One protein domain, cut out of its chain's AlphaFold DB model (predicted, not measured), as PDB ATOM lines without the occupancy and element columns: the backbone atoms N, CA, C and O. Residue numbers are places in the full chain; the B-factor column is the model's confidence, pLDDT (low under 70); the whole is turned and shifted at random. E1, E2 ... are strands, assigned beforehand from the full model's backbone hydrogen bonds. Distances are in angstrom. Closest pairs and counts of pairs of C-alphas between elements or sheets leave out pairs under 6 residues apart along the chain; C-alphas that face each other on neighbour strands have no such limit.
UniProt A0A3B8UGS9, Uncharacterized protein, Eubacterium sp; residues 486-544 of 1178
ATOM      1  N   VAL A 486     129.241  83.981 114.491       82.31
ATOM      2  CA  VAL A 486     127.820  84.024 114.115       82.31
ATOM      3  C   VAL A 486     127.265  85.350 114.612       82.31
ATOM      4  O   VAL A 486     127.349  85.619 115.806       82.31
ATOM      5  N   HIS A 487     126.734  86.195 113.727       81.75
ATOM      6  CA  HIS A 487     126.154  87.470 114.141       81.75
ATOM      7  C   HIS A 487     124.880  87.839 113.381       81.75
ATOM      8  O   HIS A 487     124.662  87.389 112.257       81.75
ATOM      9  N   SER A 488     124.035  88.671 113.992       81.44
ATOM     10  CA  SER A 488     122.926  89.319 113.283       81.44
ATOM     11  C   SER A 488     123.463  90.287 112.225       81.44
ATOM     12  O   SER A 488     124.585  90.777 112.346       81.44
ATOM     13  N   GLU A 489     122.680  90.596 111.188       78.81
ATOM     14  CA  GLU A 489     123.096  91.507 110.104       78.81
ATOM     15  C   GLU A 489     123.598  92.866 110.625       78.81
ATOM     16  O   GLU A 489     124.567  93.419 110.114       78.81
ATOM     17  N   ASP A 490     122.998  93.367 111.705       80.81
ATOM     18  CA  ASP A 490     123.381  94.618 112.360       80.81
ATOM     19  C   ASP A 490     124.524  94.479 113.388       80.81
ATOM     20  O   ASP A 490     124.881  95.455 114.048       80.81
ATOM     21  N   GLY A 491     125.082  93.274 113.545       81.00
ATOM     22  CA  GLY A 491     126.199  92.959 114.437       81.00
ATOM     23  C   GLY A 491     125.866  93.017 115.928       81.00
ATOM     24  O   GLY A 491     126.776  92.964 116.751       81.00
ATOM     25  N   LYS A 492     124.587  93.151 116.296       85.19
ATOM     26  CA  LYS A 492     124.169  93.327 117.691       85.19
ATOM     27  C   LYS A 492     123.964  92.032 118.460       85.19
ATOM     28  O   LYS A 492     123.967  92.055 119.679       85.19
ATOM     29  N   SER A 493     123.795  90.899 117.795       86.00
ATOM     30  CA  SER A 493     123.911  89.581 118.421       86.00
ATOM     31  C   SER A 493     125.155  88.916 117.864       86.00
ATOM     32  O   SER A 493     125.309  88.894 116.650       86.00
ATOM     33  N   ILE A 494     126.052  88.429 118.721       87.44
ATOM     34  CA  ILE A 494     127.322  87.809 118.333       87.44
ATOM     35  C   ILE A 494     127.524  86.539 119.160       87.44
ATOM     36  O   ILE A 494     127.380  86.566 120.379       87.44
ATOM     37  N   TRP A 495     127.926  85.449 118.516       89.00
ATOM     38  CA  TRP A 495     128.468  84.253 119.151       89.00
ATOM     39  C   TRP A 495     129.880  84.013 118.624       89.00
ATOM     40  O   TRP A 495     130.090  83.865 117.417       89.00
ATOM     41  N   LYS A 496     130.851  84.028 119.535       86.06
ATOM     42  CA  LYS A 496     132.267  83.855 119.228       86.06
ATOM     43  C   LYS A 496     132.946  83.084 120.348       86.06
ATOM     44  O   LYS A 496     132.832  83.458 121.514       86.06
ATOM     45  N   ASP A 497     133.685  82.045 119.978       85.75
ATOM     46  CA  ASP A 497     134.267  81.083 120.912       85.75
ATOM     47  C   ASP A 497     133.201  80.607 121.919       85.75
ATOM     48  O   ASP A 497     132.128  80.150 121.518       85.75
ATOM     49  N   ASN A 498     133.448  80.789 123.215       83.56
ATOM     50  CA  ASN A 498     132.527  80.408 124.276       83.56
ATOM     51  C   ASN A 498     131.652  81.567 124.787       83.56
ATOM     52  O   ASN A 498     131.027  81.427 125.838       83.56
ATOM     53  N   THR A 499     131.617  82.706 124.089       87.44
ATOM     54  CA  THR A 499     130.904  83.913 124.530       87.44
ATOM     55  C   THR A 499     129.794  84.285 123.547       87.44
ATOM     56  O   THR A 499     130.021  84.438 122.345       87.44
ATOM     57  N   ILE A 500     128.583  84.472 124.069       91.12
ATOM     58  CA  ILE A 500     127.430  85.007 123.339       91.12
ATOM     59  C   ILE A 500     127.128  86.396 123.895       91.12
ATOM     60  O   ILE A 500     126.978  86.556 125.103       91.12
ATOM     61  N   GLN A 501     127.021  87.400 123.030       90.69
ATOM     62  CA  GLN A 501     126.689  88.773 123.394       90.69
ATOM     63  C   GLN A 501     125.490  89.279 122.598       90.69
ATOM     64  O   GLN A 501     125.362  89.019 121.403       90.69
ATOM     65  N   ILE A 502     124.621  90.033 123.264       90.56
ATOM     66  CA  ILE A 502     123.562  90.821 122.637       90.56
ATOM     67  C   ILE A 502     123.743  92.262 123.097       90.56
ATOM     68  O   ILE A 502     123.737  92.520 124.297       90.56
ATOM     69  N   SER A 503     123.905  93.195 122.170       88.12
ATOM     70  CA  SER A 503     124.072  94.625 122.399       88.12
ATOM     71  C   SER A 503     122.886  95.428 121.871       88.12
ATOM     72  O   SER A 503     122.110  94.984 121.028       88.12
ATOM     73  N   ASP A 504     122.713  96.630 122.405       82.38
ATOM     74  CA  ASP A 504     121.956  97.672 121.721       82.38
ATOM     75  C   ASP A 504     122.916  98.548 120.901       82.38
ATOM     76  O   ASP A 504     124.018  98.123 120.555       82.38
ATOM     77  N   LYS A 505     122.485  99.753 120.515       78.12
ATOM     78  CA  LYS A 505     123.324 100.657 119.722       78.12
ATOM     79  C   LYS A 505     124.621 101.044 120.445       78.12
ATOM     80  O   LYS A 505     125.626 101.251 119.773       78.12
ATOM     81  N   ASP A 506     124.593 101.129 121.774       78.25
ATOM     82  CA  ASP A 506     125.627 101.815 122.547       78.25
ATOM     83  C   ASP A 506     126.378 100.884 123.520       78.25
ATOM     84  O   ASP A 506     127.466 101.244 123.974       78.25
ATOM     85  N   ARG A 507     125.848  99.693 123.862       82.94
ATOM     86  CA  ARG A 507     126.493  98.761 124.813       82.94
ATOM     87  C   ARG A 507     125.996  97.313 124.730       82.94
ATOM     88  O   ARG A 507     124.914  97.039 124.218       82.94
ATOM     89  N   VAL A 508     126.755  96.380 125.316       86.44
ATOM     90  CA  VAL A 508     126.312  94.991 125.551       86.44
ATOM     91  C   VAL A 508     125.232  94.962 126.637       86.44
ATOM     92  O   VAL A 508     125.345  95.613 127.673       86.44
ATOM     93  N   ARG A 509     124.161  94.219 126.373       88.94
ATOM     94  CA  ARG A 509     122.951  94.099 127.195       88.94
ATOM     95  C   ARG A 509     122.779  92.711 127.775       88.94
ATOM     96  O   ARG A 509     122.230  92.594 128.863       88.94
ATOM     97  N   ILE A 510     123.259  91.687 127.081       90.19
ATOM     98  CA  ILE A 510     123.341  90.317 127.580       90.19
ATOM     99  C   ILE A 510     124.709  89.774 127.194       90.19
ATOM    100  O   ILE A 510     125.122  89.925 126.047       90.19
ATOM    101  N   GLN A 511     125.393  89.134 128.132       88.81
ATOM    102  CA  GLN A 511     126.585  88.341 127.867       88.81
ATOM    103  C   GLN A 511     126.447  86.988 128.556       88.81
ATOM    104  O   GLN A 511     126.132  86.932 129.741       88.81
ATOM    105  N   LEU A 512     126.694  85.914 127.816       89.25
ATOM    106  CA  LEU A 512     126.635  84.540 128.294       89.25
ATOM    107  C   LEU A 512     127.956  83.840 127.976       89.25
ATOM    108  O   LEU A 512     128.421  83.892 126.839       89.25
ATOM    109  N   GLY A 513     128.537  83.174 128.969       87.94
ATOM    110  CA  GLY A 513     129.786  82.435 128.827       87.94
ATOM    111  C   GLY A 513     130.997  83.237 129.287       87.94
ATOM    112  O   GLY A 513     130.898  84.024 130.229       87.94
ATOM    113  N   LYS A 514     132.153  82.990 128.667       86.81
ATOM    114  CA  LYS A 514     133.440  83.508 129.146       86.81
ATOM    115  C   LYS A 514     133.474  85.039 129.118       86.81
ATOM    116  O   LYS A 514     133.254  85.645 128.066       86.81
ATOM    117  N   ASP A 515     133.760  85.662 130.253       82.12
ATOM    118  CA  ASP A 515     133.940  87.106 130.372       82.12
ATOM    119  C   ASP A 515     135.404  87.553 130.217       82.12
ATOM    120  O   ASP A 515     136.295  86.765 129.891       82.12
ATOM    121  N   ALA A 516     135.652  88.852 130.410       81.38
ATOM    122  CA  ALA A 516     136.983  89.440 130.276       81.38
ATOM    123  C   ALA A 516     137.970  88.989 131.373       81.38
ATOM    124  O   ALA A 516     139.178  89.057 131.148       81.38
ATOM    125  N   ALA A 517     137.479  88.527 132.529       80.19
ATOM    126  CA  ALA A 517     138.292  87.929 133.588       80.19
ATOM    127  C   ALA A 517     138.559  86.432 133.335       80.19
ATOM    128  O   ALA A 517     139.494  85.865 133.898       80.19
ATOM    129  N   GLY A 518     137.802  85.818 132.421       80.62
ATOM    130  CA  GLY A 518     137.911  84.414 132.044       80.62
ATOM    131  C   GLY A 518     136.892  83.511 132.735       80.62
ATOM    132  O   GLY A 518     136.938  82.299 132.509       80.62
ATOM    133  N   ASP A 519     135.971  84.087 133.508       79.50
ATOM    134  CA  ASP A 519     134.933  83.361 134.228       79.50
ATOM    135  C   ASP A 519     133.708  83.135 133.332       79.50
ATOM    136  O   ASP A 519     133.372  83.948 132.471       79.50
ATOM    137  N   TYR A 520     133.044  81.993 133.502       84.56
ATOM    138  CA  TYR A 520     131.878  81.616 132.703       84.56
ATOM    139  C   TYR A 520     130.595  81.995 133.423       84.56
ATOM    140  O   TYR A 520     130.203  81.337 134.383       84.56
ATOM    141  N   ASN A 521     129.934  83.041 132.933       82.50
ATOM    142  CA  ASN A 521     128.903  83.750 133.677       82.50
ATOM    143  C   ASN A 521     127.780  84.260 132.758       82.50
ATOM    144  O   ASN A 521     127.909  84.272 131.532       82.50
ATOM    145  N   ILE A 522     126.654  84.669 133.348       89.31
ATOM    146  CA  ILE A 522     125.543  85.324 132.645       89.31
ATOM    147  C   ILE A 522     125.371  86.721 133.219       89.31
ATOM    148  O   ILE A 522     125.015  86.855 134.384       89.31
ATOM    149  N   TYR A 523     125.556  87.746 132.397       86.69
ATOM    150  CA  TYR A 523     125.363  89.141 132.773       86.69
ATOM    151  C   TYR A 523     124.262  89.773 131.933       86.69
ATOM    152  O   TYR A 523     124.206  89.580 130.716       86.69
ATOM    153  N   ILE A 524     123.391  90.548 132.575       88.69
ATOM    154  CA  ILE A 524     122.318  91.291 131.903       88.69
ATOM    155  C   ILE A 524     122.380  92.739 132.371       88.69
ATOM    156  O   ILE A 524     122.451  92.971 133.573       88.69
ATOM    157  N   TRP A 525     122.306  93.703 131.456       88.69
ATOM    158  CA  TRP A 525     122.321  95.141 131.743       88.69
ATOM    159  C   TRP A 525     121.074  95.843 131.206       88.69
ATOM    160  O   TRP A 525     120.466  95.430 130.212       88.69
ATOM    161  N   ASP A 526     120.705  96.958 131.830       84.00
ATOM    162  CA  ASP A 526     119.636  97.826 131.341       84.00
ATOM    163  C   ASP A 526     120.129  98.819 130.269       84.00
ATOM    164  O   ASP A 526     121.309  98.840 129.916       84.00
ATOM    165  N   LYS A 527     119.213  99.621 129.704       82.19
ATOM    166  CA  LYS A 527     119.524 100.556 128.600       82.19
ATOM    167  C   LYS A 527     120.531 101.638 128.982       82.19
ATOM    168  O   LYS A 527     121.197 102.195 128.117       82.19
ATOM    169  N   ASP A 528     120.645 101.914 130.275       82.62
ATOM    170  CA  ASP A 528     121.539 102.919 130.828       82.62
ATOM    171  C   ASP A 528     122.874 102.282 131.269       82.62
ATOM    172  O   ASP A 528     123.806 102.991 131.654       82.62
ATOM    173  N   GLY A 529     123.017 100.956 131.105       80.19
ATOM    174  CA  GLY A 529     124.204 100.147 131.403       80.19
ATOM    175  C   GLY A 529     124.344  99.749 132.859       80.19
ATOM    176  O   GLY A 529     125.428  99.330 133.261       80.19
ATOM    177  N   LYS A 530     123.279  99.867 133.654       84.31
ATOM    178  CA  LYS A 530     123.286  99.373 135.031       84.31
ATOM    179  C   LYS A 530     123.088  97.855 134.994       84.31
ATOM    180  O   LYS A 530     122.191  97.363 134.303       84.31
ATOM    181  N   LEU A 531     123.937  97.106 135.702       83.81
ATOM    182  CA  LEU A 531     123.827  95.645 135.785       83.81
ATOM    183  C   LEU A 531     122.464  95.283 136.397       83.81
ATOM    184  O   LEU A 531     122.060  95.863 137.405       83.81
ATOM    185  N   MET A 532     121.727  94.388 135.748       85.00
ATOM    186  CA  MET A 532     120.403  93.884 136.135       85.00
ATOM    187  C   MET A 532     120.471  92.458 136.677       85.00
ATOM    188  O   MET A 532     119.670  92.111 137.537       85.00
ATOM    189  N   PHE A 533     121.396  91.632 136.187       83.19
ATOM    190  CA  PHE A 533     121.620  90.275 136.683       83.19
ATOM    191  C   PHE A 533     123.116  89.985 136.726       83.19
ATOM    192  O   PHE A 533     123.814  90.186 135.733       83.19
ATOM    193  N   ASP A 534     123.561  89.523 137.886       78.88
ATOM    194  CA  ASP A 534     124.915  89.091 138.198       78.88
ATOM    195  C   ASP A 534     124.839  87.620 138.645       78.88
ATOM    196  O   ASP A 534     124.009  87.293 139.492       78.88
ATOM    197  N   PRO A 535     125.656  86.702 138.125       71.62
ATOM    198  CA  PRO A 535     125.598  85.302 138.535       71.62
ATOM    199  C   PRO A 535     126.108  85.062 139.966       71.62
ATOM    200  O   PRO A 535     125.703  84.081 140.587       71.62
ATOM    201  N   LEU A 536     126.940  85.952 140.515       72.81
ATOM    202  CA  LEU A 536     127.445  85.862 141.886       72.81
ATOM    203  C   LEU A 536     126.464  86.462 142.905       72.81
ATOM    204  O   LEU A 536     126.355  85.966 144.027       72.81
ATOM    205  N   TYR A 537     125.731  87.510 142.512       68.94
ATOM    206  CA  TYR A 537     124.863  88.285 143.412       68.94
ATOM    207  C   TYR A 537     123.370  88.282 143.035       68.94
ATOM    208  O   TYR A 537     122.559  88.891 143.728       68.94
ATOM    209  N   GLY A 538     122.981  87.580 141.970       77.62
ATOM    210  CA  GLY A 538     121.605  87.468 141.484       77.62
ATOM    211  C   GLY A 538     121.086  88.716 140.756       77.62
ATOM    212  O   GLY A 538     121.844  89.517 140.200       77.62
ATOM    213  N   ILE A 539     119.758  88.879 140.741       80.94
ATOM    214  CA  ILE A 539     119.096  90.062 140.168       80.94
ATOM    215  C   ILE A 539     119.493  91.297 140.986       80.94
ATOM    216  O   ILE A 539     119.231  91.375 142.183       80.94
ATOM    217  N   GLN A 540     120.101  92.269 140.318       82.12
ATOM    218  CA  GLN A 540     120.495  93.549 140.894       82.12
ATOM    219  C   GLN A 540     119.295  94.503 140.954       82.12
ATOM    220  O   GLN A 540     118.344  94.351 140.190       82.12
ATOM    221  N   GLU A 541     119.355  95.536 141.796       72.69
ATOM    222  CA  GLU A 541     118.281  96.533 141.984       72.69
ATOM    223  C   GLU A 541     117.723  97.087 140.656       72.69
ATOM    224  O   GLU A 541     116.515  97.178 140.459       72.69
ATOM    225  N   SER A 542     118.595  97.379 139.689       75.38
ATOM    226  CA  SER A 542     118.253  97.845 138.330       75.38
ATOM    227  C   SER A 542     117.357  96.877 137.545       75.38
ATOM    228  O   SER A 542     116.626  97.285 136.638       75.38
ATOM    229  N   GLY A 543     117.449  95.585 137.867       72.38
ATOM    230  CA  GLY A 543     116.621  94.504 137.344       72.38
ATOM    231  C   GLY A 543     115.227  94.442 137.972       72.38
ATOM    232  O   GLY A 543     114.315  93.865 137.379       72.38
ATOM    233  N   ILE A 544     115.028  95.094 139.122       72.81
ATOM    234  CA  ILE A 544     113.786  95.115 139.901       72.81
ATOM    235  C   ILE A 544     112.937  96.337 139.549       72.81
ATOM    236  O   ILE A 544     112.801  97.286 140.308       72.81
TER     237      ILE A 544
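What this domain is: This is residues 486 to 544 of the 1178 residues of an uncharacterized protein of Eubacterium sp (UniProt A0A3B8UGS9). This is a single slab of five short strands side by side, E1 to E5, each folding back beside the one before, with no named helix over either face. At its two edges, short unnamed stretches, residues 486 to 487 and 538 to 539, pair with E1 and E5. The printed part has 59 residues, of which 26, under half, are in named elements; the class is all strand, in the order E1 - E2 - E3 - E4 - E5, all antiparallel. It is compact, with a radius of gyration of the C-alphas of 11.6 A and spans of 32 by 24 by 14 A.

How they stand to each other: Start at residues 486 to 487, which pair antiparallel with residues 494 to 495 of E1, residues 493 to 496. E1 forms a hairpin with E2, residues 499 to 503; look for N 494 and O 501, 2.8 A apart. E2 forms the next with E3, residues 508 to 514, at 178 degrees, with N 502 and O 510 at 2.8 A. E3 and E4, residues 520 to 525, form a third, with N 523 and O 511 at 2.8 A. E4 and E5, residues 531 to 534, form the last, at 157 degrees, with N 532 and O 524 at 2.7 A. The five make a meander, each strand the antiparallel neighbour of the one before. E1 and E5, the edge strands, are apart.

Where its parts are: Find C-alpha 493 at (123.911, 89.581, 118.421), where E1 begins its 10.2 A. E2 runs 12.9 A, E3 14.0 A and E4 16.6 A. E5 covers 7.1 A and ends at C-alpha 534, (124.915, 89.091, 138.198).

The domain as a whole: The C-alphas farthest apart, of Glu 489 and Tyr 537, are 33.5 A apart. The printed part has no cut, and its four links between strands are tight. Mean pLDDT of the printed part is 82.9; residue 537 is under 70.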